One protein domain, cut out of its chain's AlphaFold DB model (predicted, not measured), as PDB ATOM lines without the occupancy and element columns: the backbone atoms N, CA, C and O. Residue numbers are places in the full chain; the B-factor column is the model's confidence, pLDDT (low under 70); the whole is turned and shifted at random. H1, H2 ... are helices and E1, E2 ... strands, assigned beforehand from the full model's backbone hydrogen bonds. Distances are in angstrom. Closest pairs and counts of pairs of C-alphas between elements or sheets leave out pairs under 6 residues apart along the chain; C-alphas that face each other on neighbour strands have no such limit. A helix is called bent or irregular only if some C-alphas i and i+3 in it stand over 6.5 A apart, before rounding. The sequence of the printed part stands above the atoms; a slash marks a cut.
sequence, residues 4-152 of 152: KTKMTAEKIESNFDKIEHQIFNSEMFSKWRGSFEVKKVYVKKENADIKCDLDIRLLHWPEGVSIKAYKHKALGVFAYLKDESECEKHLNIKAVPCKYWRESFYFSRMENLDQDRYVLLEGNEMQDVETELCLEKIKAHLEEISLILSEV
ATOM      1  N   LYS A   4      -8.409 -23.666  33.682       72.44
ATOM      2  CA  LYS A   4      -9.280 -22.614  34.226       72.44
ATOM      3  C   LYS A   4     -10.765 -22.852  33.921       72.44
ATOM      4  O   LYS A   4     -11.606 -22.676  34.795       72.44
ATOM      5  N   THR A   5     -11.088 -23.284  32.702       73.62
ATOM      6  CA  THR A   5     -12.462 -23.601  32.286       73.62
ATOM      7  C   THR A   5     -13.047 -24.756  33.096       73.62
ATOM      8  O   THR A   5     -14.204 -24.702  33.513       73.62
ATOM      9  N   LYS A   6     -12.244 -25.798  33.326       78.81
ATOM     10  CA  LYS A   6     -12.662 -26.969  34.098       78.81
ATOM     11  C   LYS A   6     -12.943 -26.589  35.556       78.81
ATOM     12  O   LYS A   6     -14.003 -26.932  36.070       78.81
ATOM     13  N   MET A   7     -12.058 -25.794  36.162       82.12
ATOM     14  CA  MET A   7     -12.228 -25.291  37.530       82.12
ATOM     15  C   MET A   7     -13.495 -24.441  37.698       82.12
ATOM     16  O   MET A   7     -14.202 -24.585  38.693       82.12
ATOM     17  N   THR A   8     -13.816 -23.570  36.732       86.56
ATOM     18  CA  THR A   8     -15.060 -22.782  36.768       86.56
ATOM     19  C   THR A   8     -16.294 -23.681  36.737       86.56
ATOM     20  O   THR A   8     -17.217 -23.471  37.519       86.56
ATOM     21  N   ALA A   9     -16.309 -24.699  35.871       87.00
ATOM     22  CA  ALA A   9     -17.433 -25.624  35.784       87.00
ATOM     23  C   ALA A   9     -17.639 -26.400  37.095       87.00
ATOM     24  O   ALA A   9     -18.744 -26.394  37.626       87.00
ATOM     25  N   GLU A  10     -16.578 -26.988  37.652       89.50
ATOM     26  CA  GLU A  10     -16.626 -27.730  38.925       89.50
ATOM     27  C   GLU A  10     -17.102 -26.853  40.091       89.50
ATOM     28  O   GLU A  10     -17.905 -27.286  40.918       89.50
ATOM     29  N   LYS A  11     -16.667 -25.587  40.134       91.44
ATOM     30  CA  LYS A  11     -17.120 -24.632  41.149       91.44
ATOM     31  C   LYS A  11     -18.617 -24.345  41.051       91.44
ATOM     32  O   LYS A  11     -19.304 -24.327  42.069       91.44
ATOM     33  N   ILE A  12     -19.126 -24.121  39.842       93.06
ATOM     34  CA  ILE A  12     -20.555 -23.867  39.631       93.06
ATOM     35  C   ILE A  12     -21.378 -25.098  40.014       93.06
ATOM     36  O   ILE A  12     -22.419 -24.953  40.648       93.06
ATOM     37  N   GLU A  13     -20.916 -26.302  39.667       93.12
ATOM     38  CA  GLU A  13     -21.576 -27.543  40.088       93.12
ATOM     39  C   GLU A  13     -21.653 -27.633  41.605       93.12
ATOM     40  O   GLU A  13     -22.750 -27.783  42.137       93.12
ATOM     41  N   SER A  14     -20.527 -27.412  42.290       94.62
ATOM     42  CA  SER A  14     -20.471 -27.408  43.750       94.62
ATOM     43  C   SER A  14     -21.424 -26.382  44.370       94.62
ATOM     44  O   SER A  14     -22.075 -26.678  45.370       94.62
ATOM     45  N   ASN A  15     -21.564 -25.195  43.779       96.75
ATOM     46  CA  ASN A  15     -22.514 -24.197  44.268       96.75
ATOM     47  C   ASN A  15     -23.974 -24.620  44.054       96.75
ATOM     48  O   ASN A  15     -24.798 -24.433  44.942       96.75
ATOM     49  N   PHE A  16     -24.307 -25.248  42.926       97.06
ATOM     50  CA  PHE A  16     -25.650 -25.799  42.711       97.06
ATOM     51  C   PHE A  16     -25.954 -26.984  43.640       97.06
ATOM     52  O   PHE A  16     -27.077 -27.095  44.129       97.06
ATOM     53  N   ASP A  17     -24.956 -27.815  43.948       96.75
ATOM     54  CA  ASP A  17     -25.070 -28.876  44.953       96.75
ATOM     55  C   ASP A  17     -25.325 -28.294  46.349       96.75
ATOM     56  O   ASP A  17     -26.166 -28.805  47.089       96.75
ATOM     57  N   LYS A  18     -24.650 -27.190  46.705       97.69
ATOM     58  CA  LYS A  18     -24.925 -26.455  47.949       97.69
ATOM     59  C   LYS A  18     -26.356 -25.923  47.975       97.69
ATOM     60  O   LYS A  18     -27.018 -26.087  48.994       97.69
ATOM     61  N   ILE A  19     -26.843 -25.326  46.881       98.06
ATOM     62  CA  ILE A  19     -28.223 -24.820  46.802       98.06
ATOM     63  C   ILE A  19     -29.216 -25.958  47.052       98.06
ATOM     64  O   ILE A  19     -30.065 -25.851  47.935       98.06
ATOM     65  N   GLU A  20     -29.082 -27.069  46.322       97.69
ATOM     66  CA  GLU A  20     -29.929 -28.252  46.499       97.69
ATOM     67  C   GLU A  20     -29.871 -28.773  47.940       97.69
ATOM     68  O   GLU A  20     -30.907 -28.994  48.564       97.69
ATOM     69  N   HIS A  21     -28.673 -28.910  48.511       97.56
ATOM     70  CA  HIS A  21     -28.505 -29.371  49.885       97.56
ATOM     71  C   HIS A  21     -29.192 -28.447  50.903       97.56
ATOM     72  O   HIS A  21     -29.866 -28.930  51.817       97.56
ATOM     73  N   GLN A  22     -29.061 -27.129  50.749       97.69
ATOM     74  CA  GLN A  22     -29.667 -26.149  51.653       97.69
ATOM     75  C   GLN A  22     -31.198 -26.161  51.578       97.69
ATOM     76  O   GLN A  22     -31.835 -26.019  52.619       97.69
ATOM     77  N   ILE A  23     -31.799 -26.414  50.408       97.12
ATOM     78  CA  ILE A  23     -33.264 -26.537  50.265       97.12
ATOM     79  C   ILE A  23     -33.836 -27.601  51.212       97.12
ATOM     80  O   ILE A  23     -34.875 -27.387  51.834       97.12
ATOM     81  N   PHE A  24     -33.148 -28.733  51.368       96.56
ATOM     82  CA  PHE A  24     -33.625 -29.817  52.229       96.56
ATOM     83  C   PHE A  24     -33.243 -29.643  53.703       96.56
ATOM     84  O   PHE A  24     -33.980 -30.097  54.582       96.56
ATOM     85  N   ASN A  25     -32.107 -29.000  53.988       96.31
ATOM     86  CA  ASN A  25     -31.496 -29.047  55.319       96.31
ATOM     87  C   ASN A  25     -31.548 -27.716  56.081       96.31
ATOM     88  O   ASN A  25     -31.613 -27.734  57.310       96.31
ATOM     89  N   SER A  26     -31.585 -26.571  55.400       96.56
ATOM     90  CA  SER A  26     -31.571 -25.253  56.047       96.56
ATOM     91  C   SER A  26     -32.850 -24.968  56.835       96.56
ATOM     92  O   SER A  26     -33.953 -25.311  56.404       96.56
ATOM     93  N   GLU A  27     -32.722 -24.250  57.953       97.00
ATOM     94  CA  GLU A  27     -33.873 -23.713  58.691       97.00
ATOM     95  C   GLU A  27     -34.680 -22.703  57.867       97.00
ATOM     96  O   GLU A  27     -35.888 -22.568  58.070       97.00
ATOM     97  N   MET A  28     -34.041 -22.068  56.876       96.88
ATOM     98  CA  MET A  28     -34.678 -21.153  55.926       96.88
ATOM     99  C   MET A  28     -35.895 -21.781  55.223       96.88
ATOM    100  O   MET A  28     -36.867 -21.081  54.940       96.88
ATOM    101  N   PHE A  29     -35.860 -23.097  54.979       97.56
ATOM    102  CA  PHE A  29     -36.908 -23.838  54.269       97.56
ATOM    103  C   PHE A  29     -37.684 -24.808  55.167       97.56
ATOM    104  O   PHE A  29     -38.457 -25.630  54.671       97.56
ATOM    105  N   SER A  30     -37.516 -24.703  56.489       96.38
ATOM    106  CA  SER A  30     -38.122 -25.604  57.481       96.38
ATOM    107  C   SER A  30     -39.633 -25.793  57.294       96.38
ATOM    108  O   SER A  30     -40.120 -26.917  57.396       96.38
ATOM    109  N   LYS A  31     -40.357 -24.725  56.925       96.00
ATOM    110  CA  LYS A  31     -41.807 -24.724  56.651       96.00
ATOM    111  C   LYS A  31     -42.241 -25.696  55.544       96.00
ATOM    112  O   LYS A  31     -43.369 -26.178  55.582       96.00
ATOM    113  N   TRP A  32     -41.382 -25.972  54.564       96.38
ATOM    114  CA  TRP A  32     -41.713 -26.787  53.388       96.38
ATOM    115  C   TRP A  32     -40.983 -28.139  53.365       96.38
ATOM    116  O   TRP A  32     -41.075 -28.883  52.382       96.38
ATOM    117  N   ARG A  33     -40.261 -28.485  54.440       92.75
ATOM    118  CA  ARG A  33     -39.537 -29.760  54.559       92.75
ATOM    119  C   ARG A  33     -40.456 -30.952  54.280       92.75
ATOM    120  O   ARG A  33     -41.621 -30.976  54.667       92.75
ATOM    121  N   GLY A  34     -39.915 -31.946  53.579       92.75
ATOM    122  CA  GLY A  34     -40.650 -33.148  53.169       92.75
ATOM    123  C   GLY A  34     -41.653 -32.942  52.028       92.75
ATOM    124  O   GLY A  34     -42.224 -33.919  51.563       92.75
ATOM    125  N   SER A  35     -41.852 -31.707  51.552       95.50
ATOM    126  CA  SER A  35     -42.764 -31.405  50.439       95.50
ATOM    127  C   SER A  35     -42.048 -31.069  49.134       95.50
ATOM    128  O   SER A  35     -42.721 -30.849  48.132       95.50
ATOM    129  N   PHE A  36     -40.717 -30.986  49.135       96.94
ATOM    130  CA  PHE A  36     -39.941 -30.628  47.952       96.94
ATOM    131  C   PHE A  36     -39.806 -31.791  46.970       96.94
ATOM    132  O   PHE A  36     -39.442 -32.903  47.346       96.94
ATOM    133  N   GLU A  37     -39.989 -31.478  45.693       96.69
ATOM    134  CA  GLU A  37     -39.449 -32.233  44.570       96.69
ATOM    135  C   GLU A  37     -38.421 -31.339  43.871       96.69
ATOM    136  O   GLU A  37     -38.715 -30.193  43.517       96.69
ATOM    137  N   VAL A  38     -37.202 -31.853  43.703       96.44
ATOM    138  CA  VAL A  38     -36.096 -31.130  43.072       96.44
ATOM    139  C   VAL A  38     -35.555 -31.959  41.916       96.44
ATOM    140  O   VAL A  38     -35.281 -33.150  42.060       96.44
ATOM    141  N   LYS A  39     -35.399 -31.325  40.755       96.19
ATOM    142  CA  LYS A  39     -34.824 -31.921  39.555       96.19
ATOM    143  C   LYS A  39     -33.653 -31.082  39.078       96.19
ATOM    144  O   LYS A  39     -33.809 -29.929  38.686       96.19
ATOM    145  N   LYS A  40     -32.483 -31.709  39.037       94.88
ATOM    146  CA  LYS A  40     -31.234 -31.081  38.618       94.88
ATOM    147  C   LYS A  40     -30.783 -31.613  37.261       94.88
ATOM    148  O   LYS A  40     -30.774 -32.823  37.034       94.88
ATOM    149  N   VAL A  41     -30.409 -30.718  36.352       93.19
ATOM    150  CA  VAL A  41     -29.905 -31.044  35.014       93.19
ATOM    151  C   VAL A  41     -28.613 -30.281  34.759       93.19
ATOM    152  O   VAL A  41     -28.586 -29.052  34.812       93.19
ATOM    153  N   TYR A  42     -27.564 -31.018  34.400       88.12
ATOM    154  CA  TYR A  42     -26.287 -30.460  33.970       88.12
ATOM    155  C   TYR A  42     -26.043 -30.752  32.498       88.12
ATOM    156  O   TYR A  42     -26.168 -31.888  32.041       88.12
ATOM    157  N   VAL A  43     -25.646 -29.723  31.755       85.19
ATOM    158  CA  VAL A  43     -25.177 -29.864  30.377       85.19
ATOM    159  C   VAL A  43     -23.794 -29.233  30.284       85.19
ATOM    160  O   VAL A  43     -23.653 -28.009  30.310       85.19
ATOM    161  N   LYS A  44     -22.769 -30.081  30.170       76.62
ATOM    162  CA  LYS A  44     -21.387 -29.665  29.917       76.62
ATOM    163  C   LYS A  44     -21.161 -29.573  28.413       76.62
ATOM    164  O   LYS A  44     -21.335 -30.562  27.705       76.62
ATOM    165  N   LYS A  45     -20.767 -28.398  27.925       69.25
ATOM    166  CA  LYS A  45     -20.246 -28.225  26.562       69.25
ATOM    167  C   LYS A  45     -18.727 -28.090  26.607       69.25
ATOM    168  O   LYS A  45     -18.177 -27.568  27.573       69.25
ATOM    169  N   GLU A  46     -18.053 -28.510  25.539       60.31
ATOM    170  CA  GLU A  46     -16.580 -28.540  25.448       60.31
ATOM    171  C   GLU A  46     -15.907 -27.154  25.601       60.31
ATOM    172  O   GLU A  46     -14.720 -27.075  25.925       60.31
ATOM    173  N   ASN A  47     -16.670 -26.061  25.453       59.72
ATOM    174  CA  ASN A  47     -16.189 -24.674  25.416       59.72
ATOM    175  C   ASN A  47     -16.493 -23.850  26.685       59.72
ATOM    176  O   ASN A  47     -16.743 -22.656  26.580       59.72
ATOM    177  N   ALA A  48     -16.477 -24.449  27.878       57.09
ATOM    178  CA  ALA A  48     -16.648 -23.754  29.171       57.09
ATOM    179  C   ALA A  48     -18.056 -23.287  29.560       57.09
ATOM    180  O   ALA A  48     -18.268 -22.923  30.717       57.09
ATOM    181  N   ASP A  49     -19.030 -23.348  28.659       70.00
ATOM    182  CA  ASP A  49     -20.419 -23.083  29.021       70.00
ATOM    183  C   ASP A  49     -21.019 -24.322  29.685       70.00
ATOM    184  O   ASP A  49     -21.577 -25.207  29.032       70.00
ATOM    185  N   ILE A  50     -20.888 -24.392  31.011       84.88
ATOM    186  CA  ILE A  50     -21.750 -25.263  31.804       84.88
ATOM    187  C   ILE A  50     -23.135 -24.623  31.895       84.88
ATOM    188  O   ILE A  50     -23.269 -23.444  32.238       84.88
ATOM    189  N   LYS A  51     -24.161 -25.404  31.566       90.56
ATOM    190  CA  LYS A  51     -25.546 -25.069  31.864       90.56
ATOM    191  C   LYS A  51     -26.011 -25.915  33.049       90.56
ATOM    192  O   LYS A  51     -25.868 -27.138  33.007       90.56
ATOM    193  N   CYS A  52     -26.582 -25.262  34.054       93.69
ATOM    194  CA  CYS A  52     -27.159 -25.895  35.235       93.69
ATOM    195  C   CYS A  52     -28.607 -25.435  35.375       93.69
ATOM    196  O   CYS A  52     -28.856 -24.237  35.499       93.69
ATOM    197  N   ASP A  53     -29.539 -26.379  35.391       94.88
ATOM    198  CA  ASP A  53     -30.937 -26.117  35.717       94.88
ATOM    199  C   ASP A  53     -31.260 -26.882  37.003       94.88
ATOM    200  O   ASP A  53     -31.047 -28.092  37.071       94.88
ATOM    201  N   LEU A  54     -31.770 -26.183  38.011       97.44
ATOM    202  CA  LEU A  54     -32.307 -26.762  39.235       97.44
ATOM    203  C   LEU A  54     -33.768 -26.337  39.347       97.44
ATOM    204  O   LEU A  54     -34.071 -25.210  39.736       97.44
ATOM    205  N   ASP A  55     -34.658 -27.232  38.937       97.31
ATOM    206  CA  ASP A  55     -36.100 -27.071  39.063       97.31
ATOM    207  C   ASP A  55     -36.543 -27.544  40.450       97.31
ATOM    208  O   ASP A  55     -36.197 -28.640  40.882       97.31
ATOM    209  N   ILE A  56     -37.293 -26.701  41.148       98.00
ATOM    210  CA  ILE A  56     -37.713 -26.865  42.537       98.00
ATOM    211  C   ILE A  56     -39.220 -26.656  42.575       98.00
ATOM    212  O   ILE A  56     -39.721 -25.633  42.105       98.00
ATOM    213  N   ARG A  57     -39.960 -27.591  43.157       97.19
ATOM    214  CA  ARG A  57     -41.401 -27.438  43.370       97.19
ATOM    215  C   ARG A  57     -41.834 -28.064  44.681       97.19
ATOM    216  O   ARG A  57     -41.112 -28.873  45.262       97.19
ATOM    217  N   LEU A  58     -43.044 -27.723  45.107       97.38
ATOM    218  CA  LEU A  58     -43.725 -28.450  46.167       97.38
ATOM    219  C   LEU A  58     -44.684 -29.482  45.567       97.38
ATOM    220  O   LEU A  58     -45.348 -29.215  44.566       97.38
ATOM    221  N   LEU A  59     -44.767 -30.658  46.190       95.31
ATOM    222  CA  LEU A  59     -45.579 -31.789  45.725       95.31
ATOM    223  C   LEU A  59     -47.076 -31.458  45.626       95.31
ATOM    224  O   LEU A  59     -47.773 -32.023  44.794       95.31
ATOM    225  N   HIS A  60     -47.565 -30.540  46.463       93.88
ATOM    226  CA  HIS A  60     -48.968 -30.121  46.476       93.88
ATOM    227  C   HIS A  60     -49.284 -28.993  45.484       93.88
ATOM    228  O   HIS A  60     -50.448 -28.626  45.343       93.88
ATOM    229  N   TRP A  61     -48.279 -28.401  44.831       95.31
ATOM    230  CA  TRP A  61     -48.532 -27.383  43.812       95.31
ATOM    231  C   TRP A  61     -49.139 -28.004  42.554       95.31
ATOM    232  O   TRP A  61     -48.801 -29.153  42.235       95.31
ATOM    233  N   PRO A  62     -49.956 -27.240  41.803       92.88
ATOM    234  CA  PRO A  62     -50.435 -27.657  40.494       92.88
ATOM    235  C   PRO A  62     -49.301 -28.143  39.593       92.88
ATOM    236  O   PRO A  62     -48.145 -27.711  39.701       92.88
ATOM    237  N   GLU A  63     -49.628 -29.072  38.699       91.12
ATOM    238  CA  GLU A  63     -48.664 -29.583  37.738       91.12
ATOM    239  C   GLU A  63     -48.079 -28.450  36.885       91.12
ATOM    240  O   GLU A  63     -48.761 -27.503  36.506       91.12
ATOM    241  N   GLY A  64     -46.776 -28.533  36.617       91.94
ATOM    242  CA  GLY A  64     -46.067 -27.555  35.803       91.94
ATOM    243  C   GLY A  64     -45.596 -26.303  36.547       91.94
ATOM    244  O   GLY A  64     -44.738 -25.619  35.993       91.94
ATOM    245  N   VAL A  65     -46.072 -26.018  37.769       96.12
ATOM    246  CA  VAL A  65     -45.549 -24.910  38.593       96.12
ATOM    247  C   VAL A  65     -44.185 -25.301  39.150       96.12
ATOM    248  O   VAL A  65     -44.027 -26.350  39.782       96.12
ATOM    249  N   SER A  66     -43.169 -24.476  38.921       97.25
ATOM    250  CA  SER A  66     -41.812 -24.712  39.415       97.25
ATOM    251  C   SER A  66     -41.027 -23.414  39.562       97.25
ATOM    252  O   SER A  66     -41.276 -22.422  38.884       97.25
ATOM    253  N   ILE A  67     -40.022 -23.438  40.427       97.25
ATOM    254  CA  ILE A  67     -38.979 -22.422  40.531       97.25
ATOM    255  C   ILE A  67     -37.725 -23.007  39.893       97.25
ATOM    256  O   ILE A  67     -37.287 -24.082  40.287       97.25
ATOM    257  N   LYS A  68     -37.124 -22.317  38.927       96.88
ATOM    258  CA  LYS A  68     -35.846 -22.717  38.337       96.88
ATOM    259  C   LYS A  68     -34.740 -21.792  38.810       96.88
ATOM    260  O   LYS A  68     -34.725 -20.624  38.419       96.88
ATOM    261  N   ALA A  69     -33.788 -22.322  39.574       97.06
ATOM    262  CA  ALA A  69     -32.456 -21.736  39.638       97.06
ATOM    263  C   ALA A  69     -31.691 -22.182  38.386       97.06
ATOM    264  O   ALA A  69     -31.580 -23.370  38.086       97.06
ATOM    265  N   TYR A  70     -31.233 -21.216  37.603       93.50
ATOM    266  CA  TYR A  70     -30.715 -21.426  36.262       93.50
ATOM    267  C   TYR A  70     -29.367 -20.747  36.109       93.50
ATOM    268  O   TYR A  70     -29.222 -19.564  36.417       93.50
ATOM    269  N   LYS A  71     -28.411 -21.475  35.536       93.56
ATOM    270  CA  LYS A  71     -27.138 -20.934  35.080       93.56
ATOM    271  C   LYS A  71     -26.894 -21.335  33.633       93.56
ATOM    272  O   LYS A  71     -26.877 -22.515  33.300       93.56
ATOM    273  N   HIS A  72     -26.598 -20.352  32.788       90.38
ATOM    274  CA  HIS A  72     -25.953 -20.545  31.484       90.38
ATOM    275  C   HIS A  72     -24.982 -19.384  31.261       90.38
ATOM    276  O   HIS A  72     -23.937 -19.362  31.903       90.38
ATOM    277  N   LYS A  73     -25.346 -18.390  30.437       89.19
ATOM    278  CA  LYS A  73     -24.617 -17.115  30.347       89.19
ATOM    279  C   LYS A  73     -24.794 -16.270  31.603       89.19
ATOM    280  O   LYS A  73     -23.817 -15.783  32.138       89.19
ATOM    281  N   ALA A  74     -26.028 -16.177  32.084       92.12
ATOM    282  CA  ALA A  74     -26.403 -15.509  33.323       92.12
ATOM    283  C   ALA A  74     -26.747 -16.539  34.408       92.12
ATOM    284  O   ALA A  74     -26.958 -17.719  34.102       92.12
ATOM    285  N   LEU A  75     -26.829 -16.073  35.651       94.75
ATOM    286  CA  LEU A  75     -27.381 -16.780  36.801       94.75
ATOM    287  C   LEU A  75     -28.684 -16.091  37.213       94.75
ATOM    288  O   LEU A  75     -28.714 -14.868  37.344       94.75
ATOM    289  N   GLY A  76     -29.753 -16.847  37.440       94.75
ATOM    290  CA  GLY A  76     -31.010 -16.284  37.926       94.75
ATOM    291  C   GLY A  76     -31.961 -17.328  38.493       94.75
ATOM    292  O   GLY A  76     -31.747 -18.529  38.332       94.75
ATOM    293  N   VAL A  77     -33.014 -16.852  39.153       96.19
ATOM    294  CA  VAL A  77     -34.033 -17.684  39.797       96.19
ATOM    295  C   VAL A  77     -35.417 -17.201  39.388       96.19
ATOM    296  O   VAL A  77     -35.787 -16.060  39.666       96.19
ATOM    297  N   PHE A  78     -36.199 -18.073  38.755       94.88
ATOM    298  CA  PHE A  78     -37.491 -17.699  38.184       94.88
ATOM    299  C   PHE A  78     -38.575 -18.712  38.538       94.88
ATOM    300  O   PHE A  78     -38.394 -19.909  38.326       94.88
ATOM    301  N   ALA A  79     -39.723 -18.224  38.999       95.50
ATOM    302  CA  ALA A  79     -40.959 -18.990  39.049       95.50
ATOM    303  C   ALA A  79     -41.602 -19.064  37.656       95.50
ATOM    304  O   ALA A  79     -41.717 -18.047  36.958       95.50
ATOM    305  N   TYR A  80     -42.017 -20.259  37.244       95.81
ATOM    306  CA  TYR A  80     -42.641 -20.490  35.948       95.81
ATOM    307  C   TYR A  80     -43.692 -21.605  35.988       95.81
ATOM    308  O   TYR A  80     -43.689 -22.456  36.877       95.81
ATOM    309  N   LEU A  81     -44.579 -21.586  34.994       95.56
ATOM    310  CA  LEU A  81     -45.623 -22.578  34.757       95.56
ATOM    311  C   LEU A  81     -45.660 -22.952  33.270       95.56
ATOM    312  O   LEU A  81     -45.496 -22.096  32.404       95.56
ATOM    313  N   LYS A  82     -45.862 -24.238  32.971       93.62
ATOM    314  CA  LYS A  82     -45.954 -24.785  31.604       93.62
ATOM    315  C   LYS A  82     -47.391 -24.936  31.093       93.62
ATOM    316  O   LYS A  82     -47.708 -25.906  30.416       93.62
ATOM    317  N   ASP A  83     -48.248 -23.991  31.443       94.12
ATOM    318  CA  ASP A  83     -49.628 -23.911  30.974       94.12
ATOM    319  C   ASP A  83     -50.054 -22.440  31.011       94.12
ATOM    320  O   ASP A  83     -49.959 -21.784  32.049       94.12
ATOM    321  N   GLU A  84     -50.457 -21.900  29.861       94.38
ATOM    322  CA  GLU A  84     -50.877 -20.501  29.747       94.38
ATOM    323  C   GLU A  84     -52.179 -20.250  30.510       94.38
ATOM    324  O   GLU A  84     -52.274 -19.298  31.278       94.38
ATOM    325  N   SER A  85     -53.164 -21.136  30.345       92.75
ATOM    326  CA  SER A  85     -54.509 -20.965  30.898       92.75
ATOM    327  C   SER A  85     -54.507 -21.066  32.420       92.75
ATOM    328  O   SER A  85     -55.146 -20.258  33.093       92.75
ATOM    329  N   GLU A  86     -53.749 -22.008  32.985       93.31
ATOM    330  CA  GLU A  86     -53.590 -22.104  34.440       93.31
ATOM    331  C   GLU A  86     -52.787 -20.920  35.005       93.31
ATOM    332  O   GLU A  86     -53.078 -20.444  36.105       93.31
ATOM    333  N   CYS A  87     -51.830 -20.376  34.242       93.88
ATOM    334  CA  CYS A  87     -51.103 -19.168  34.636       93.88
ATOM    335  C   CYS A  87     -52.052 -17.970  34.754       93.88
ATOM    336  O   CYS A  87     -52.091 -17.311  35.795       93.88
ATOM    337  N   GLU A  88     -52.872 -17.728  33.729       94.19
ATOM    338  CA  GLU A  88     -53.841 -16.627  33.726       94.19
ATOM    339  C   GLU A  88     -54.903 -16.787  34.814       94.19
ATOM    340  O   GLU A  88     -55.233 -15.822  35.504       94.19
ATOM    341  N   LYS A  89     -55.389 -18.014  35.023       93.12
ATOM    342  CA  LYS A  89     -56.369 -18.344  36.062       93.12
ATOM    343  C   LYS A  89     -55.867 -18.021  37.470       93.12
ATOM    344  O   LYS A  89     -56.602 -17.415  38.243       93.12
ATOM    345  N   HIS A  90     -54.637 -18.408  37.810       93.75
ATOM    346  CA  HIS A  90     -54.086 -18.181  39.151       93.75
ATOM    347  C   HIS A  90     -53.570 -16.749  39.361       93.75
ATOM    348  O   HIS A  90     -53.679 -16.196  40.459       93.75
ATOM    349  N   LEU A  91     -52.992 -16.127  38.329       92.38
ATOM    350  CA  LEU A  91     -52.438 -14.777  38.452       92.38
ATOM    351  C   LEU A  91     -53.479 -13.673  38.227       92.38
ATOM    352  O   LEU A  91     -53.239 -12.543  38.649       92.38
ATOM    353  N   ASN A  92     -54.609 -13.990  37.586       91.69
ATOM    354  CA  ASN A  92     -55.647 -13.046  37.162       91.69
ATOM    355  C   ASN A  92     -55.107 -11.899  36.282       91.69
ATOM    356  O   ASN A  92     -55.575 -10.760  36.331       91.69
ATOM    357  N   ILE A  93     -54.084 -12.200  35.484       90.75
ATOM    358  CA  ILE A  93     -53.464 -11.308  34.501       90.75
ATOM    359  C   ILE A  93     -53.094 -12.124  33.268       90.75
ATOM    360  O   ILE A  93     -52.988 -13.347  33.340       90.75
ATOM    361  N   LYS A  94     -52.845 -11.442  32.147       92.31
ATOM    362  CA  LYS A  94     -52.340 -12.098  30.940       92.31
ATOM    363  C   LYS A  94     -50.994 -12.766  31.220       92.31
ATOM    364  O   LYS A  94     -50.088 -12.125  31.761       92.31
ATOM    365  N   ALA A  95     -50.847 -14.019  30.802       93.44
ATOM    366  CA  ALA A  95     -49.614 -14.760  31.000       93.44
ATOM    367  C   ALA A  95     -48.468 -14.123  30.202       93.44
ATOM    368  O   ALA A  95     -48.613 -13.738  29.037       93.44
ATOM    369  N   VAL A  96     -47.296 -14.022  30.833       93.50
ATOM    370  CA  VAL A  96     -46.095 -13.488  30.185       93.50
ATOM    371  C   VAL A  96     -45.148 -14.641  29.854       93.50
ATOM    372  O   VAL A  96     -44.708 -15.335  30.774       93.50
ATOM    373  N   PRO A  97     -44.802 -14.864  28.574       93.38
ATOM    374  CA  PRO A  97     -43.916 -15.953  28.191       93.38
ATOM    375  C   PRO A  97     -42.495 -15.723  28.712       93.38
ATOM    376  O   PRO A  97     -41.948 -14.621  28.635       93.38
ATOM    377  N   CYS A  98     -41.863 -16.790  29.197       91.38
ATOM    378  CA  CYS A  98     -40.456 -16.779  29.560       91.38
ATOM    379  C   CYS A  98     -39.596 -16.546  28.315       91.38
ATOM    380  O   CYS A  98     -39.733 -17.230  27.300       91.38
ATOM    381  N   LYS A  99     -38.630 -15.630  28.407       86.06
ATOM    382  CA  LYS A  99     -37.823 -15.208  27.252       86.06
ATOM    383  C   LYS A  99     -37.017 -16.339  26.602       86.06
ATOM    384  O   LYS A  99     -36.788 -16.323  25.394       86.06
ATOM    385  N   TYR A 100     -36.564 -17.309  27.396       82.38
ATOM    386  CA  TYR A 100     -35.638 -18.357  26.947       82.38
ATOM    387  C   TYR A 100     -36.182 -19.782  27.080       82.38
ATOM    388  O   TYR A 100     -35.509 -20.727  26.661       82.38
ATOM    389  N   TRP A 101     -37.371 -19.961  27.658       87.75
ATOM    390  CA  TRP A 101     -37.963 -21.275  27.907       87.75
ATOM    391  C   TRP A 101     -39.260 -21.375  27.122       87.75
ATOM    392  O   TRP A 101     -40.230 -20.683  27.416       87.75
ATOM    393  N   ARG A 102     -39.243 -22.203  26.074       86.56
ATOM    394  CA  ARG A 102     -40.422 -22.425  25.234       86.56
ATOM    395  C   ARG A 102     -41.561 -22.986  26.077       86.56
ATOM    396  O   ARG A 102     -41.308 -23.802  26.963       86.56
ATOM    397  N   GLU A 103     -42.780 -22.555  25.759       89.31
ATOM    398  CA  GLU A 103     -44.010 -23.066  26.384       89.31
ATOM    399  C   GLU A 103     -43.964 -22.960  27.918       89.31
ATOM    400  O   GLU A 103     -44.414 -23.837  28.646       89.31
ATOM    401  N   SER A 104     -43.320 -21.910  28.422       94.25
ATOM    402  CA  SER A 104     -43.206 -21.617  29.846       94.25
ATOM    403  C   SER A 104     -43.561 -20.154  30.051       94.25
ATOM    404  O   SER A 104     -43.131 -19.297  29.277       94.25
ATOM    405  N   PHE A 105     -44.330 -19.876  31.091       95.25
ATOM    406  CA  PHE A 105     -44.817 -18.549  31.436       95.25
ATOM    407  C   PHE A 105     -44.341 -18.187  32.830       95.25
ATOM    408  O   PHE A 105     -44.262 -19.049  33.703       95.25
ATOM    409  N   TYR A 106     -44.011 -16.920  33.048       94.81
ATOM    410  CA  TYR A 106     -43.615 -16.449  34.365       94.81
ATOM    411  C   TYR A 106     -44.784 -16.558  35.340       94.81
ATOM    412  O   TYR A 106     -45.847 -15.999  35.094       94.81
ATOM    413  N   PHE A 107     -44.557 -17.247  36.456       95.12
ATOM    414  CA  PHE A 107     -45.581 -17.488  37.466       95.12
ATOM    415  C   PHE A 107     -45.336 -16.614  38.695       95.12
ATOM    416  O   PHE A 107     -44.845 -17.079  39.719       95.12
ATOM    417  N   SER A 108     -45.557 -15.308  38.543       91.88
ATOM    418  CA  SER A 108     -45.381 -14.328  39.618       91.88
ATOM    419  C   SER A 108     -46.024 -12.997  39.229       91.88
ATOM    420  O   SER A 108     -46.183 -12.701  38.043       91.88
ATOM    421  N   ARG A 109     -46.424 -12.221  40.238       88.00
ATOM    422  CA  ARG A 109     -47.094 -10.920  40.104       88.00
ATOM    423  C   ARG A 109     -46.121  -9.744  40.196       88.00
ATOM    424  O   ARG A 109     -46.548  -8.600  40.084       88.00
ATOM    425  N   MET A 110     -44.834 -10.007  40.421       82.81
ATOM    426  CA  MET A 110     -43.814  -8.962  40.463       82.81
ATOM    427  C   MET A 110     -43.678  -8.254  39.111       82.81
ATOM    428  O   MET A 110     -43.773  -8.869  38.048       82.81
ATOM    429  N   GLU A 111     -43.386  -6.957  39.152       75.75
ATOM    430  CA  GLU A 111     -42.961  -6.208  37.970       75.75
ATOM    431  C   GLU A 111     -41.519  -6.607  37.579       75.75
ATOM    432  O   GLU A 111     -40.819  -7.273  38.338       75.75
ATOM    433  N   ASN A 112     -41.064  -6.254  36.372       76.88
ATOM    434  CA  ASN A 112     -39.690  -6.523  35.899       76.88
ATOM    435  C   ASN A 112     -39.247  -8.002  35.948       76.88
ATOM    436  O   ASN A 112     -38.123  -8.323  36.342       76.88
ATOM    437  N   LEU A 113     -40.105  -8.897  35.443       75.25
ATOM    438  CA  LEU A 113     -39.969 -10.367  35.430       75.25
ATOM    439  C   LEU A 113     -38.616 -10.922  34.926       75.25
ATOM    440  O   LEU A 113     -38.301 -12.080  35.203       75.25
ATOM    441  N   ASP A 114     -37.830 -10.128  34.195       71.06
ATOM    442  CA  ASP A 114     -36.480 -10.481  33.745       71.06
ATOM    443  C   ASP A 114     -35.375  -9.916  34.660       71.06
ATOM    444  O   ASP A 114     -34.504 -10.673  35.081       71.06
ATOM    445  N   GLN A 115     -35.363  -8.609  34.962       70.31
ATOM    446  CA  GLN A 115     -34.218  -7.960  35.629       70.31
ATOM    447  C   GLN A 115     -34.090  -8.343  37.104       70.31
ATOM    448  O   GLN A 115     -33.003  -8.729  37.531       70.31
ATOM    449  N   ASP A 116     -35.192  -8.341  37.852       71.31
ATOM    450  CA  ASP A 116     -35.162  -8.573  39.305       71.31
ATOM    451  C   ASP A 116     -34.915 -10.043  39.668       71.31
ATOM    452  O   ASP A 116     -34.710 -10.403  40.830       71.31
ATOM    453  N   ARG A 117     -34.905 -10.919  38.663       75.75
ATOM    454  CA  ARG A 117     -34.723 -12.365  38.813       75.75
ATOM    455  C   ARG A 117     -33.325 -12.839  38.453       75.75
ATOM    456  O   ARG A 117     -32.953 -13.953  38.834       75.75
ATOM    457  N   TYR A 118     -32.528 -12.001  37.788       88.38
ATOM    458  CA  TYR A 118     -31.102 -12.258  37.663       88.38
ATOM    459  C   TYR A 118     -30.402 -12.068  39.006       88.38
ATOM    460  O   TYR A 118     -30.732 -11.198  39.808       88.38
ATOM    461  N   VAL A 119     -29.419 -12.927  39.234       91.62
ATOM    462  CA  VAL A 119     -28.434 -12.809  40.308       91.62
ATOM    463  C   VAL A 119     -27.121 -12.300  39.718       91.62
ATOM    464  O   VAL A 119     -26.527 -11.381  40.263       91.62
ATOM    465  N   LEU A 120     -26.714 -12.827  38.555       93.38
ATOM    466  CA  LEU A 120     -25.573 -12.327  37.780       93.38
ATOM    467  C   LEU A 120     -25.887 -12.311  36.293       93.38
ATOM    468  O   LEU A 120     -26.457 -13.264  35.765       93.38
ATOM    469  N   LEU A 121     -25.410 -11.280  35.600       91.75
ATOM    470  CA  LEU A 121     -25.393 -11.257  34.137       91.75
ATOM    471  C   LEU A 121     -24.275 -12.149  33.574       91.75
ATOM    472  O   LEU A 121     -24.495 -12.822  32.571       91.75
ATOM    473  N   GLU A 122     -23.141 -12.224  34.278       91.69
ATOM    474  CA  GLU A 122     -22.005 -13.104  33.979       91.69
ATOM    475  C   GLU A 122     -21.999 -14.305  34.940       91.69
ATOM    476  O   GLU A 122     -21.298 -14.352  35.946       91.69
ATOM    477  N   GLY A 123     -22.809 -15.320  34.648       91.12
ATOM    478  CA  GLY A 123     -23.029 -16.482  35.519       91.12
ATOM    479  C   GLY A 123     -21.790 -17.358  35.759       91.12
ATOM    480  O   GLY A 123     -21.801 -18.194  36.659       91.12
ATOM    481  N   ASN A 124     -20.717 -17.184  34.980       91.12
ATOM    482  CA  ASN A 124     -19.423 -17.826  35.237       91.12
ATOM    483  C   ASN A 124     -18.660 -17.199  36.415       91.12
ATOM    484  O   ASN A 124     -17.710 -17.807  36.909       91.12
ATOM    485  N   GLU A 125     -19.070 -16.016  36.874       92.62
ATOM    486  CA  GLU A 125     -18.462 -15.323  38.011       92.62
ATOM    487  C   GLU A 125     -19.056 -15.751  39.358       92.62
ATOM    488  O   GLU A 125     -18.561 -15.308  40.388       92.62
ATOM    489  N   MET A 126     -20.042 -16.658  39.365       94.38
ATOM    490  CA  MET A 126     -20.729 -17.140  40.567       94.38
ATOM    491  C   MET A 126     -19.761 -17.529  41.697       94.38
ATOM    492  O   MET A 126     -18.904 -18.410  41.553       94.38
ATOM    493  N   GLN A 127     -19.951 -16.901  42.853       94.12
ATOM    494  CA  GLN A 127     -19.287 -17.199  44.115       94.12
ATOM    495  C   GLN A 127     -20.309 -17.692  45.153       94.12
ATOM    496  O   GLN A 127     -21.482 -17.937  44.855       94.12
ATOM    497  N   ASP A 128     -19.851 -17.864  46.392       95.12
ATOM    498  CA  ASP A 128     -20.716 -18.261  47.504       95.12
ATOM    499  C   ASP A 128     -21.786 -17.195  47.805       95.12
ATOM    500  O   ASP A 128     -22.924 -17.546  48.090       95.12
ATOM    501  N   VAL A 129     -21.482 -15.900  47.647       96.25
ATOM    502  CA  VAL A 129     -22.477 -14.834  47.876       96.25
ATOM    503  C   VAL A 129     -23.666 -14.946  46.918       96.25
ATOM    504  O   VAL A 129     -24.811 -14.822  47.340       96.25
ATOM    505  N   GLU A 130     -23.437 -15.288  45.650       97.19
ATOM    506  CA  GLU A 130     -24.537 -15.523  44.714       97.19
ATOM    507  C   GLU A 130     -25.287 -16.830  44.960       97.19
ATOM    508  O   GLU A 130     -26.443 -16.955  44.558       97.19
ATOM    509  N   THR A 131     -24.653 -17.794  45.628       97.56
ATOM    510  CA  THR A 131     -25.324 -19.014  46.092       97.56
ATOM    511  C   THR A 131     -26.370 -18.649  47.145       97.56
ATOM    512  O   THR A 131     -27.525 -19.055  47.021       97.56
ATOM    513  N   GLU A 132     -26.002 -17.810  48.117       97.75
ATOM    514  CA  GLU A 132     -26.926 -17.308  49.142       97.75
ATOM    515  C   GLU A 132     -28.046 -16.454  48.530       97.75
ATOM    516  O   GLU A 132     -29.221 -16.690  48.806       97.75
ATOM    517  N   LEU A 133     -27.723 -15.551  47.595       97.00
ATOM    518  CA  LEU A 133     -28.739 -14.766  46.880       97.00
ATOM    519  C   LEU A 133     -29.719 -15.649  46.090       97.00
ATOM    520  O   LEU A 133     -30.908 -15.332  45.997       97.00
ATOM    521  N   CYS A 134     -29.255 -16.767  45.517       97.88
ATOM    522  CA  CYS A 134     -30.155 -17.732  44.886       97.88
ATOM    523  C   CYS A 134     -31.117 -18.345  45.911       97.88
ATOM    524  O   CYS A 134     -32.309 -18.435  45.624       97.88
ATOM    525  N   LEU A 135     -30.631 -18.738  47.092       98.19
ATOM    526  CA  LEU A 135     -31.460 -19.311  48.160       98.19
ATOM    527  C   LEU A 135     -32.515 -18.317  48.657       98.19
ATOM    528  O   LEU A 135     -33.690 -18.675  48.765       98.19
ATOM    529  N   GLU A 136     -32.133 -17.059  48.868       97.00
ATOM    530  CA  GLU A 136     -33.059 -15.987  49.244       97.00
ATOM    531  C   GLU A 136     -34.157 -15.786  48.192       97.00
ATOM    532  O   GLU A 136     -35.343 -15.723  48.529       97.00
ATOM    533  N   LYS A 137     -33.794 -15.756  46.902       96.00
ATOM    534  CA  LYS A 137     -34.775 -15.646  45.811       96.00
ATOM    535  C   LYS A 137     -35.669 -16.880  45.705       96.00
ATOM    536  O   LYS A 137     -36.861 -16.731  45.454       96.00
ATOM    537  N   ILE A 138     -35.135 -18.087  45.907       97.50
ATOM    538  CA  ILE A 138     -35.939 -19.319  45.948       97.50
ATOM    539  C   ILE A 138     -36.986 -19.216  47.060       97.50
ATOM    540  O   ILE A 138     -38.158 -19.493  46.812       97.50
ATOM    541  N   LYS A 139     -36.597 -18.772  48.263       97.38
ATOM    542  CA  LYS A 139     -37.533 -18.556  49.374       97.38
ATOM    543  C   LYS A 139     -38.606 -17.527  49.026       97.38
ATOM    544  O   LYS A 139     -39.782 -17.798  49.250       97.38
ATOM    545  N   ALA A 140     -38.220 -16.388  48.453       95.38
ATOM    546  CA  ALA A 140     -39.170 -15.352  48.056       95.38
ATOM    547  C   ALA A 140     -40.208 -15.886  47.052       95.38
ATOM    548  O   ALA A 140     -41.405 -15.673  47.232       95.38
ATOM    549  N   HIS A 141     -39.771 -16.659  46.051       96.12
ATOM    550  CA  HIS A 141     -40.684 -17.305  45.101       96.12
ATOM    551  C   HIS A 141     -41.566 -18.368  45.767       96.12
ATOM    552  O   HIS A 141     -42.747 -18.454  45.450       96.12
ATOM    553  N   LEU A 142     -41.046 -19.167  46.707       96.88
ATOM    554  CA  LEU A 142     -41.861 -20.131  47.464       96.88
ATOM    555  C   LEU A 142     -42.996 -19.428  48.219       96.88
ATOM    556  O   LEU A 142     -44.127 -19.918  48.234       96.88
ATOM    557  N   GLU A 143     -42.694 -18.292  48.847       96.19
ATOM    558  CA  GLU A 143     -43.664 -17.479  49.581       96.19
ATOM    559  C   GLU A 143     -44.697 -16.858  48.639       96.19
ATOM    560  O   GLU A 143     -45.894 -17.008  48.883       96.19
ATOM    561  N   GLU A 144     -44.259 -16.248  47.538       95.44
ATOM    562  CA  GLU A 144     -45.149 -15.644  46.544       95.44
ATOM    563  C   GLU A 144     -46.091 -16.678  45.914       95.44
ATOM    564  O   GLU A 144     -47.303 -16.472  45.883       95.44
ATOM    565  N   ILE A 145     -45.562 -17.823  45.471       95.88
ATOM    566  CA  ILE A 145     -46.367 -18.900  44.880       95.88
ATOM    567  C   ILE A 145     -47.383 -19.424  45.895       95.88
ATOM    568  O   ILE A 145     -48.543 -19.635  45.550       95.88
ATOM    569  N   SER A 146     -46.975 -19.608  47.154       95.06
ATOM    570  CA  SER A 146     -47.891 -20.062  48.207       95.06
ATOM    571  C   SER A 146     -49.043 -19.077  48.427       95.06
ATOM    572  O   SER A 146     -50.167 -19.512  48.656       95.06
ATOM    573  N   LEU A 147     -48.778 -17.767  48.343       95.00
ATOM    574  CA  LEU A 147     -49.811 -16.734  48.437       95.00
ATOM    575  C   LEU A 147     -50.758 -16.795  47.235       95.00
ATOM    576  O   LEU A 147     -51.961 -16.938  47.433       95.00
ATOM    577  N   ILE A 148     -50.217 -16.792  46.011       95.06
ATOM    578  CA  ILE A 148     -50.997 -16.881  44.764       95.06
ATOM    579  C   ILE A 148     -51.940 -18.090  44.790       95.06
ATOM    580  O   ILE A 148     -53.116 -17.966  44.465       95.06
ATOM    581  N   LEU A 149     -51.437 -19.259  45.194       93.88
ATOM    582  CA  LEU A 149     -52.221 -20.495  45.223       93.88
ATOM    583  C   LEU A 149     -53.243 -20.549  46.369       93.88
ATOM    584  O   LEU A 149     -54.156 -21.364  46.304       93.88
ATOM    585  N   SER A 150     -53.104 -19.721  47.408       91.81
ATOM    586  CA  SER A 150     -54.050 -19.669  48.535       91.81
ATOM    587  C   SER A 150     -55.265 -18.766  48.297       91.81
ATOM    588  O   SER A 150     -56.222 -18.817  49.064       91.81
ATOM    589  N   GLU A 151     -55.216 -17.925  47.262       86.56
ATOM    590  CA  GLU A 151     -56.265 -16.956  46.916       86.56
ATOM    591  C   GLU A 151     -57.306 -17.507  45.927       86.56
ATOM    592  O   GLU A 151     -58.242 -16.789  45.567       86.56
ATOM    593  N   VAL A 152     -57.132 -18.754  45.479       66.00
ATOM    594  CA  VAL A 152     -57.981 -19.428  44.485       66.00
ATOM    595  C   VAL A 152     -58.897 -20.449  45.142       66.00
ATOM    596  O   VAL A 152     -58.415 -21.206  46.012       66.00
TER     597      VAL A 152
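Overview. This is residues 4 to 152 of the 152 residues of an uncharacterized protein of Marinomonas sp. S3726 (UniProt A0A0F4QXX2). A twisted sheet of five strands has two long helices, H1 and H4, over one face and no named helix over the other; H1 covers E1 and E2, H4 covers E3 and E4, and the two helices touch along part of their lengths. The short helices H2 and H3 lie off the sheet, and a long link, residues 92 to 117, is tied to E4 by a short pairing. The printed part has 149 residues with four named helices and five named strands, in the order H1 H2 E1 E2 E3 E4 H3 E5 H4; the sheet's order is E1 E2 E3 E4 E5, antiparallel throughout, and the class is mixed, helices and strands. The whole is compact, with a radius of gyration of the C-alphas of 15.2 A, and only just elongated, spanning 49 by 32 by 22 A.

Arrangement. H1, residues 4 to 25, is on the sheet at a height over the sheet of 9.8 A, over E1, residues 36 to 44, and E2, residues 50 to 58. On the local plane it stands at 2 degrees to E2, along the strands; their closest C-alphas, Ala 9 and Ile 50, are 5.9 A apart. H2, residues 27 to 32, is irregular, with C-alphas 28 and 31 8.0 A apart; it is close but not clearly touching H1, the closest C-alphas being Ile 23 and Phe 29, 6.0 A. E1, E2, E3, residues 66 to 71, and E4, residues 75 to 81, form a meander, each strand the antiparallel neighbour of the one before. Within hydrogen-bond range are N 39 and O 55 at 2.8 A for the hairpin E1 and E2, N 54 and O 69 at 2.8 A for the hairpin E2 and E3, and N 68 and O 78 at 2.8 A for the hairpin E3 and E4. The edge strand E5, residues 118 to 120, is antiparallel to E4, with N 75 and O 120 at 2.8 A. Residues 80 to 81 of E4 also pair with residues 105 to 106, antiparallel. H4, residues 128 to 150, lies on the same face as H1, over E3 and E4, at a height over the sheet of 8.1 A, along the strands at 16 degrees to E3 on the local plane; the closest C-alphas of E4 and H4, Ala 79 and His 141, are 6.3 A apart. With residues 128 to 135 alone H4 touches H1, at a steep tilt of 41 degrees, the same way; the closest C-alphas, Asn 15 and Thr 131, are 6.2 A apart. H3, residues 84 to 91, only just touches H4, with 3 pairs of C-alphas within 8 A, the closest His 90 and Ile 148 at 6.5 A. H3 and H4 have every O i to N i+4 pair within hydrogen-bond range, H1 has 17 of 18, and H2 has 0 of 2, with 2 of 3 O i to N i+3 pairs.

Along the chain. H1 begins at C-alpha 4, (-9.280, -22.614, 34.226), and measures 31.3 A from first to last C-alpha. E1 measures 25.9 A, E2 26.4 A and E4 19.3 A. H4 measures 33.4 A and ends at C-alpha 150, (-54.050, -19.669, 48.535).

Size, cuts and confidence. The two C-alphas farthest apart, Lys 4 and Val 152, are 49.9 A apart. The printed part has no cut; the link H3 to E5 is long, 26 residues. Residues 45 to 48 and residue 152 are under pLDDT 70.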